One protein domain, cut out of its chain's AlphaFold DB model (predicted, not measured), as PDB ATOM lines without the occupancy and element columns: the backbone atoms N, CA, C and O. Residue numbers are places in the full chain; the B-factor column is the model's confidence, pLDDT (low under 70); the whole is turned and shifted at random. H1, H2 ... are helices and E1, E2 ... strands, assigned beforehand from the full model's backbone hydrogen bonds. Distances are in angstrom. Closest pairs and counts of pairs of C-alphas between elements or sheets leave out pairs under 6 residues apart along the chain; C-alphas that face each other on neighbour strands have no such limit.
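This is residues 59 to 132 of the 139 residues of an uncharacterized protein of Xanthobacteraceae bacterium (UniProt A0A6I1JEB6). A three-stranded sheet has a helical hairpin, H1 and H2, packed over one face, making two layers; its other face is bare. The 74 printed residues run E1, E2, E3, H1, H2, class mixed; the sheet, E1 - E2 - E3, is a meander, each strand the antiparallel neighbour of the one before. It is compact, radius of gyration of the C-alphas 11.9 A, spanning 37 by 21 by 16 A.

Find C-alpha 59 at (24.425, 36.351, 16.133), where E1 begins, running to residue 65. E2, residues 70 to 80, covers 28.9 A and bends by 62 degrees at residue 74; E3 is residues 85 to 91. H1 is residues 101 to 109; H2, residues 115 to 128, runs 19.8 A to C-alpha 128 at (16.870, 23.491, 23.065).

Look for N 62 and O 75, 2.8 A, between E1 and E2, and N 78 and O 88, 3.0 A, between E2 and E3, within hydrogen-bond range. H1 lies over E1, height over the sheet 7.7 A; H2, on the same face, lies over E3 at 10.6 A. H1 and H2 touch, closest C-alphas Tyr 105 and Ala 125, 4.9 A, at a steep tilt of 38 degrees, opposite ways. O i to N i+4 pairs are within range in 4 of 5 for H1, 8 of 10 for H2.

The farthest C-alphas, Asp 68 and Leu 83, are 37.3 A apart. The printed part has no cut, no long link and no printed residue under 70 in pLDDT.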
ATOM      1  N   VAL A  59      25.839  36.635  16.374       94.44
ATOM      2  CA  VAL A  59      24.425  36.351  16.133       94.44
ATOM      3  C   VAL A  59      23.599  37.400  16.857       94.44
ATOM      4  O   VAL A  59      23.794  37.626  18.045       94.44
ATOM      5  N   SER A  60      22.668  38.021  16.144       95.62
ATOM      6  CA  SER A  60      21.658  38.905  16.720       95.62
ATOM      7  C   SER A  60      20.284  38.293  16.496       95.62
ATOM      8  O   SER A  60      19.900  38.032  15.352       95.62
ATOM      9  N   ILE A  61      19.525  38.099  17.573       97.38
ATOM     10  CA  ILE A  61      18.137  37.634  17.501       97.38
ATOM     11  C   ILE A  61      17.206  38.828  17.645       97.38
ATOM     12  O   ILE A  61      17.238  39.543  18.645       97.38
ATOM     13  N   ARG A  62      16.337  39.041  16.655       97.44
ATOM     14  CA  ARG A  62      15.248  40.006  16.797       97.44
ATOM     15  C   ARG A  62      14.108  39.353  17.556       97.44
ATOM     16  O   ARG A  62      13.592  38.312  17.142       97.44
ATOM     17  N   VAL A  63      13.681  40.017  18.621       96.62
ATOM     18  CA  VAL A  63      12.570  39.588  19.465       96.62
ATOM     19  C   VAL A  63      11.427  40.598  19.441       96.62
ATOM     20  O   VAL A  63      11.636  41.787  19.215       96.62
ATOM     21  N   VAL A  64      10.216  40.106  19.679       95.62
ATOM     22  CA  VAL A  64       9.008  40.893  19.940       95.62
ATOM     23  C   VAL A  64       8.524  40.538  21.339       95.62
ATOM     24  O   VAL A  64       8.440  39.357  21.669       95.62
ATOM     25  N   THR A  65       8.213  41.531  22.161       93.94
ATOM     26  CA  THR A  65       7.660  41.328  23.507       93.94
ATOM     27  C   THR A  65       6.223  40.806  23.425       93.94
ATOM     28  O   THR A  65       5.431  41.305  22.627       93.94
ATOM     29  N   VAL A  66       5.888  39.795  24.233       90.31
ATOM     30  CA  VAL A  66       4.557  39.139  24.271       90.31
ATOM     31  C   VAL A  66       3.907  39.252  25.666       90.31
ATOM     32  O   VAL A  66       2.861  38.673  25.914       90.31
ATOM     33  N   GLY A  67       4.514  40.017  26.572       87.69
ATOM     34  CA  GLY A  67       4.084  40.236  27.954       87.69
ATOM     35  C   GLY A  67       5.261  40.764  28.775       87.69
ATOM     36  O   GLY A  67       6.292  41.127  28.199       87.69
ATOM     37  N   ASP A  68       5.143  40.745  30.101       82.38
ATOM     38  CA  ASP A  68       6.145  41.353  30.994       82.38
ATOM     39  C   ASP A  68       7.470  40.568  31.058       82.38
ATOM     40  O   ASP A  68       8.534  41.147  31.271       82.38
ATOM     41  N   PHE A  69       7.439  39.253  30.805       84.12
ATOM     42  CA  PHE A  69       8.628  38.380  30.877       84.12
ATOM     43  C   PHE A  69       8.807  37.460  29.666       84.12
ATOM     44  O   PHE A  69       9.749  36.660  29.604       84.12
ATOM     45  N   CYS A  70       7.905  37.585  28.694       94.25
ATOM     46  CA  CYS A  70       7.878  36.745  27.514       94.25
ATOM     47  C   CYS A  70       8.236  37.509  26.254       94.25
ATOM     48  O   CYS A  70       7.846  38.654  26.024       94.25
ATOM     49  N   VAL A  71       8.924  36.799  25.379       95.81
ATOM     50  CA  VAL A  71       9.318  37.260  24.065       95.81
ATOM     51  C   VAL A  71       9.000  36.199  23.025       95.81
ATOM     52  O   VAL A  71       8.810  35.020  23.320       95.81
ATOM     53  N   ARG A  72       8.987  36.633  21.775       95.75
ATOM     54  CA  ARG A  72       8.955  35.788  20.593       95.75
ATOM     55  C   ARG A  72      10.121  36.177  19.702       95.75
ATOM     56  O   ARG A  72      10.205  37.324  19.267       95.75
ATOM     57  N   ALA A  73      11.021  35.240  19.436       96.88
ATOM     58  CA  ALA A  73      12.096  35.424  18.475       96.88
ATOM     59  C   ALA A  73      11.534  35.270  17.058       96.88
ATOM     60  O   ALA A  73      10.882  34.269  16.750       96.88
ATOM     61  N   ILE A  74      11.766  36.284  16.223       97.75
ATOM     62  CA  ILE A  74      11.185  36.368  14.876       97.75
ATOM     63  C   ILE A  74      12.221  36.368  13.750       97.75
ATOM     64  O   ILE A  74      11.886  36.184  12.580       97.75
ATOM     65  N   GLU A  75      13.487  36.625  14.069       98.00
ATOM     66  CA  GLU A  75      14.564  36.626  13.085       98.00
ATOM     67  C   GLU A  75      15.915  36.389  13.750       98.00
ATOM     68  O   GLU A  75      16.146  36.856  14.864       98.00
ATOM     69  N   ALA A  76      16.816  35.720  13.036       97.38
ATOM     70  CA  ALA A  76      18.230  35.656  13.371       97.38
ATOM     71  C   ALA A  76      19.058  36.258  12.240       97.38
ATOM     72  O   ALA A  76      18.844  35.956  11.061       97.38
ATOM     73  N   VAL A  77      20.031  37.082  12.619       97.06
ATOM     74  CA  VAL A  77      21.020  37.670  11.719       97.06
ATOM     75  C   VAL A  77      22.399  37.232  12.178       97.06
ATOM     76  O   VAL A  77      22.778  37.482  13.319       97.06
ATOM     77  N   GLY A  78      23.134  36.574  11.286       95.38
ATOM     78  CA  GLY A  78      24.537  36.237  11.491       95.38
ATOM     79  C   GLY A  78      25.431  37.225  10.767       95.38
ATOM     80  O   GLY A  78      25.185  37.561   9.605       95.38
ATOM     81  N   TYR A  79      26.473  37.675  11.445       93.50
ATOM     82  CA  TYR A  79      27.395  38.677  10.939       93.50
ATOM     83  C   TYR A  79      28.841  38.286  11.244       93.50
ATOM     84  O   TYR A  79      29.157  37.838  12.349       93.50
ATOM     85  N   ASP A  80      29.708  38.455  10.250       90.50
ATOM     86  CA  ASP A  80      31.150  38.317  10.408       90.50
ATOM     87  C   ASP A  80      31.753  39.703  10.697       90.50
ATOM     88  O   ASP A  80      31.778  40.559   9.802       90.50
ATOM     89  N   PRO A  81      32.257  39.943  11.924       85.38
ATOM     90  CA  PRO A  81      32.815  41.235  12.304       85.38
ATOM     91  C   PRO A  81      34.121  41.581  11.592       85.38
ATOM     92  O   PRO A  81      34.490  42.751  11.544       85.38
ATOM     93  N   ARG A  82      34.824  40.601  11.018       86.69
ATOM     94  CA  ARG A  82      36.099  40.828  10.327       86.69
ATOM     95  C   ARG A  82      35.888  41.343   8.923       86.69
ATOM     96  O   ARG A  82      36.561  42.266   8.480       86.69
ATOM     97  N   LEU A  83      34.949  40.711   8.232       87.94
ATOM     98  CA  LEU A  83      34.601  41.047   6.860       87.94
ATOM     99  C   LEU A  83      33.555  42.165   6.792       87.94
ATOM    100  O   LEU A  83      33.203  42.598   5.700       87.94
ATOM    101  N   ASN A  84      33.047  42.612   7.948       88.25
ATOM    102  CA  ASN A  84      31.932  43.545   8.067       88.25
ATOM    103  C   ASN A  84      30.759  43.145   7.156       88.25
ATOM    104  O   ASN A  84      30.178  43.966   6.447       88.25
ATOM    105  N   THR A  85      30.442  41.848   7.128       92.25
ATOM    106  CA  THR A  85      29.466  41.299   6.185       92.25
ATOM    107  C   THR A  85      28.415  40.461   6.885       92.25
ATOM    108  O   THR A  85      28.678  39.735   7.848       92.25
ATOM    109  N   ARG A  86      27.186  40.553   6.381       94.50
ATOM    110  CA  ARG A  86      26.081  39.719   6.841       94.50
ATOM    111  C   ARG A  86      26.189  38.350   6.182       94.50
ATOM    112  O   ARG A  86      26.087  38.244   4.965       94.50
ATOM    113  N   LEU A  87      26.311  37.314   7.002       93.81
ATOM    114  CA  LEU A  87      26.401  35.926   6.555       93.81
ATOM    115  C   LEU A  87      25.028  35.347   6.220       93.81
ATOM    116  O   LEU A  87      24.842  34.699   5.194       93.81
ATOM    117  N   TYR A  88      24.046  35.595   7.086       95.44
ATOM    118  CA  TYR A  88      22.685  35.120   6.882       95.44
ATOM    119  C   TYR A  88      21.661  36.007   7.577       95.44
ATOM    120  O   TYR A  88      21.959  36.752   8.513       95.44
ATOM    121  N   ARG A  89      20.423  35.890   7.105       97.44
ATOM    122  CA  ARG A  89      19.226  36.440   7.728       97.44
ATOM    123  C   ARG A  89      18.101  35.441   7.520       97.44
ATOM    124  O   ARG A  89      17.740  35.175   6.378       97.44
ATOM    125  N   ILE A  90      17.565  34.893   8.603       97.94
ATOM    126  CA  ILE A  90      16.434  33.962   8.541       97.94
ATOM    127  C   ILE A  90      15.284  34.474   9.396       97.94
ATOM    128  O   ILE A  90      15.482  34.847  10.549       97.94
ATOM    129  N   GLY A  91      14.083  34.495   8.819       97.62
ATOM    130  CA  GLY A  91      12.844  34.728   9.554       97.62
ATOM    131  C   GLY A  91      12.296  33.411  10.093       97.62
ATOM    132  O   GLY A  91      12.334  32.395   9.401       97.62
ATOM    133  N   PHE A  92      11.792  33.421  11.320       97.19
ATOM    134  CA  PHE A  92      11.119  32.274  11.927       97.19
ATOM    135  C   PHE A  92      10.122  32.752  12.984       97.19
ATOM    136  O   PHE A  92       9.994  33.943  13.225       97.19
ATOM    137  N   ASP A  93       9.400  31.826  13.602       96.06
ATOM    138  CA  ASP A  93       8.607  32.098  14.799       96.06
ATOM    139  C   ASP A  93       8.968  31.034  15.849       96.06
ATOM    140  O   ASP A  93       8.958  29.829  15.552       96.06
ATOM    141  N   SER A  94       9.379  31.480  17.038       95.62
ATOM    142  CA  SER A  94       9.658  30.617  18.193       95.62
ATOM    143  C   SER A  94       8.406  30.217  18.977       95.62
ATOM    144  O   SER A  94       8.459  29.279  19.771       95.62
ATOM    145  N   GLY A  95       7.298  30.931  18.783       95.06
ATOM    146  CA  GLY A  95       6.218  31.048  19.754       95.06
ATOM    147  C   GLY A  95       6.628  31.887  20.975       95.06
ATOM    148  O   GLY A  95       7.784  32.324  21.068       95.06
ATOM    149  N   PRO A  96       5.699  32.128  21.916       95.62
ATOM    150  CA  PRO A  96       6.011  32.763  23.191       95.62
ATOM    151  C   PRO A  96       6.967  31.899  24.020       95.62
ATOM    152  O   PRO A  96       6.803  30.684  24.159       95.62
ATOM    153  N   MET A  97       7.984  32.537  24.582       96.00
ATOM    154  CA  MET A  97       8.949  31.925  25.489       96.00
ATOM    155  C   MET A  97       9.489  32.975  26.454       96.00
ATOM    156  O   MET A  97       9.360  34.171  26.206       96.00
ATOM    157  N   THR A  98      10.133  32.559  27.538       95.75
ATOM    158  CA  THR A  98      10.872  33.508  28.382       95.75
ATOM    159  C   THR A  98      12.066  34.097  27.628       95.75
ATOM    160  O   THR A  98      12.596  33.481  26.699       95.75
ATOM    161  N   SER A  99      12.537  35.274  28.047       91.38
ATOM    162  CA  SER A  99      13.726  35.925  27.465       91.38
ATOM    163  C   SER A  99      14.978  35.036  27.461       91.38
ATOM    164  O   SER A  99      15.791  35.121  26.543       91.38
ATOM    165  N   LEU A 100      15.098  34.116  28.423       91.44
ATOM    166  CA  LEU A 100      16.195  33.144  28.493       91.44
ATOM    167  C   LEU A 100      16.227  32.193  27.288       91.44
ATOM    168  O   LEU A 100      17.308  31.786  26.864       91.44
ATOM    169  N   GLY A 101      15.071  31.885  26.691       94.31
ATOM    170  CA  GLY A 101      14.975  31.011  25.520       94.31
ATOM    171  C   GLY A 101      15.680  31.558  24.277       94.31
ATOM    172  O   GLY A 101      16.068  30.782  23.409       94.31
ATOM    173  N   VAL A 102      15.924  32.872  24.207       95.56
ATOM    174  CA  VAL A 102      16.666  33.515  23.107       95.56
ATOM    175  C   VAL A 102      18.096  32.982  23.013       95.56
ATOM    176  O   VAL A 102      18.590  32.745  21.913       95.56
ATOM    177  N   THR A 103      18.726  32.695  24.154       95.69
ATOM    178  CA  THR A 103      20.106  32.185  24.202       95.69
ATOM    179  C   THR A 103      20.250  30.819  23.527       95.69
ATOM    180  O   THR A 103      21.281  30.533  22.922       95.69
ATOM    181  N   ALA A 104      19.201  29.987  23.548       94.88
ATOM    182  CA  ALA A 104      19.188  28.717  22.824       94.88
ATOM    183  C   ALA A 104      19.264  28.936  21.302       94.88
ATOM    184  O   ALA A 104      19.998  28.232  20.611       94.88
ATOM    185  N   TYR A 105      18.570  29.956  20.786       96.19
ATOM    186  CA  TYR A 105      18.657  30.338  19.374       96.19
ATOM    187  C   TYR A 105      20.031  30.914  19.024       96.19
ATOM    188  O   TYR A 105      20.618  30.518  18.020       96.19
ATOM    189  N   GLU A 106      20.577  31.804  19.854       95.25
ATOM    190  CA  GLU A 106      21.922  32.363  19.651       95.25
ATOM    191  C   GLU A 106      22.990  31.269  19.573       95.25
ATOM    192  O   GLU A 106      23.797  31.247  18.641       95.25
ATOM    193  N   ASN A 107      22.957  30.328  20.517       93.25
ATOM    194  CA  ASN A 107      23.909  29.228  20.581       93.25
ATOM    195  C   ASN A 107      23.786  28.300  19.372       93.25
ATOM    196  O   ASN A 107      24.799  27.995  18.739       93.25
ATOM    197  N   ALA A 108      22.564  27.906  19.007       93.44
ATOM    198  CA  ALA A 108      22.327  27.037  17.858       93.44
ATOM    199  C   ALA A 108      22.800  27.666  16.537       93.44
ATOM    200  O   ALA A 108      23.327  26.964  15.676       93.44
ATOM    201  N   PHE A 109      22.661  28.986  16.372       94.81
ATOM    202  CA  PHE A 109      23.092  29.674  15.153       94.81
ATOM    203  C   PHE A 109      24.565  30.113  15.159       94.81
ATOM    204  O   PHE A 109      25.074  30.524  14.121       94.81
ATOM    205  N   SER A 110      25.278  30.008  16.282       91.00
ATOM    206  CA  SER A 110      26.668  30.487  16.414       91.00
ATOM    207  C   SER A 110      27.661  29.837  15.430       91.00
ATOM    208  O   SER A 110      28.670  30.441  15.040       91.00
ATOM    209  N   SER A 111      27.370  28.614  14.984       87.38
ATOM    210  CA  SER A 111      28.169  27.868  14.008       87.38
ATOM    211  C   SER A 111      27.707  28.057  12.561       87.38
ATOM    212  O   SER A 111      28.455  27.710  11.648       87.38
ATOM    213  N   ALA A 112      26.532  28.647  12.320       91.75
ATOM    214  CA  ALA A 112      26.032  28.863  10.969       91.75
ATOM    215  C   ALA A 112      26.932  29.852  10.211       91.75
ATOM    216  O   ALA A 112      27.397  30.855  10.765       91.75
ATOM    217  N   ARG A 113      27.210  29.559   8.937       91.25
ATOM    218  CA  ARG A 113      28.003  30.429   8.050       91.25
ATOM    219  C   ARG A 113      27.222  30.870   6.823       91.25
ATOM    220  O   ARG A 113      27.569  31.868   6.201       91.25
ATOM    221  N   THR A 114      26.135  30.176   6.523       93.38
ATOM    222  CA  THR A 114      25.221  30.485   5.431       93.38
ATOM    223  C   THR A 114      23.772  30.466   5.905       93.38
ATOM    224  O   THR A 114      23.445  30.022   7.009       93.38
ATOM    225  N   GLN A 115      22.869  30.924   5.037       93.94
ATOM    226  CA  GLN A 115      21.435  30.826   5.291       93.94
ATOM    227  C   GLN A 115      20.957  29.368   5.378       93.94
ATOM    228  O   GLN A 115      20.077  29.072   6.183       93.94
ATOM    229  N   GLY A 116      21.551  28.458   4.598       94.69
ATOM    230  CA  GLY A 116      21.232  27.027   4.641       94.69
ATOM    231  C   GLY A 116      21.577  26.402   5.992       94.69
ATOM    232  O   GLY A 116      20.737  25.728   6.585       94.69
ATOM    233  N   ASP A 117      22.760  26.710   6.529       94.56
ATOM    234  CA  ASP A 117      23.190  26.218   7.847       94.56
ATOM    235  C   ASP A 117      22.256  26.706   8.954       94.56
ATOM    236  O   ASP A 117      21.823  25.929   9.804       94.56
ATOM    237  N   ALA A 118      21.892  27.992   8.910       95.88
ATOM    238  CA  ALA A 118      20.975  28.582   9.876       95.88
ATOM    239  C   ALA A 118      19.586  27.918   9.814       95.88
ATOM    240  O   ALA A 118      18.981  27.644  10.849       95.88
ATOM    241  N   MET A 119      19.088  27.600   8.614       96.88
ATOM    242  CA  MET A 119      17.821  26.880   8.448       96.88
ATOM    243  C   MET A 119      17.882  25.455   9.016       96.88
ATOM    244  O   MET A 119      16.931  25.029   9.670       96.88
ATOM    245  N   MET A 120      18.990  24.734   8.822       95.31
ATOM    246  CA  MET A 120      19.180  23.397   9.404       95.31
ATOM    247  C   MET A 120      19.277  23.449  10.936       95.31
ATOM    248  O   MET A 120      18.687  22.616  11.626       95.31
ATOM    249  N   ALA A 121      19.951  24.464  11.479       94.94
ATOM    250  CA  ALA A 121      20.098  24.669  12.919       94.94
ATOM    251  C   ALA A 121      18.787  25.068  13.625       94.94
ATOM    252  O   ALA A 121      18.665  24.897  14.839       94.94
ATOM    253  N   LEU A 122      17.774  25.552  12.894       96.00
ATOM    254  CA  LEU A 122      16.504  26.001  13.477       96.00
ATOM    255  C   LEU A 122      15.766  24.885  14.237       96.00
ATOM    256  O   LEU A 122      15.104  25.154  15.241       96.00
ATOM    257  N   ALA A 123      15.868  23.634  13.781       94.25
ATOM    258  CA  ALA A 123      15.248  22.498  14.463       94.25
ATOM    259  C   ALA A 123      15.895  22.235  15.835       94.25
ATOM    260  O   ALA A 123      15.175  22.059  16.820       94.25
ATOM    261  N   ALA A 124      17.229  22.286  15.907       92.31
ATOM    262  CA  ALA A 124      17.979  22.172  17.158       92.31
ATOM    263  C   ALA A 124      17.668  23.349  18.095       92.31
ATOM    264  O   ALA A 124      17.285  23.132  19.240       92.31
ATOM    265  N   ALA A 125      17.668  24.582  17.575       96.19
ATOM    266  CA  ALA A 125      17.298  25.774  18.341       96.19
ATOM    267  C   ALA A 125      15.915  25.638  19.001       96.19
ATOM    268  O   ALA A 125      15.731  25.924  20.182       96.19
ATOM    269  N   ARG A 126      14.925  25.145  18.247       96.56
ATOM    270  CA  ARG A 126      13.562  24.907  18.747       96.56
ATOM    271  C   ARG A 126      13.491  23.812  19.804       96.56
ATOM    272  O   ARG A 126      12.593  23.876  20.648       96.56
ATOM    273  N   HIS A 127      14.350  22.804  19.700       96.38
ATOM    274  CA  HIS A 127      14.451  21.719  20.665       96.38
ATOM    275  C   HIS A 127      15.043  22.229  21.982       96.38
ATOM    276  O   HIS A 127      14.424  22.063  23.031       96.38
ATOM    277  N   ASP A 128      16.163  22.942  21.906       96.00
ATOM    278  CA  ASP A 128      16.870  23.491  23.065       96.00
ATOM    279  C   ASP A 128      16.056  24.588  23.764       96.00
ATOM    280  O   ASP A 128      16.075  24.710  24.988       96.00
ATOM    281  N   ALA A 129      15.259  25.347  23.004       96.88
ATOM    282  CA  ALA A 129      14.356  26.356  23.546       96.88
ATOM    283  C   ALA A 129      13.098  25.769  24.220       96.88
ATOM    284  O   ALA A 129      12.352  26.504  24.870       96.88
ATOM    285  N   ARG A 130      12.824  24.461  24.079       97.00
ATOM    286  CA  ARG A 130      11.585  23.820  24.565       97.00
ATOM    287  C   ARG A 130      11.282  24.088  26.049       97.00
ATOM    288  O   ARG A 130      10.123  24.389  26.325       97.00
ATOM    289  N   PRO A 131      12.244  24.031  26.993       96.56
ATOM    290  CA  PRO A 131      11.977  24.286  28.415       96.56
ATOM    291  C   PRO A 131      11.533  25.725  28.725       96.56
ATOM    292  O   PRO A 131      10.915  25.985  29.757       96.56
ATOM    293  N   TYR A 132      11.846  26.670  27.837       96.00
ATOM    294  CA  TYR A 132      11.551  28.093  28.015       96.00
ATOM    295  C   TYR A 132      10.243  28.518  27.356       96.00
ATOM    296  O   TYR A 132       9.825  29.662  27.537       96.00
TER     297      TYR A 132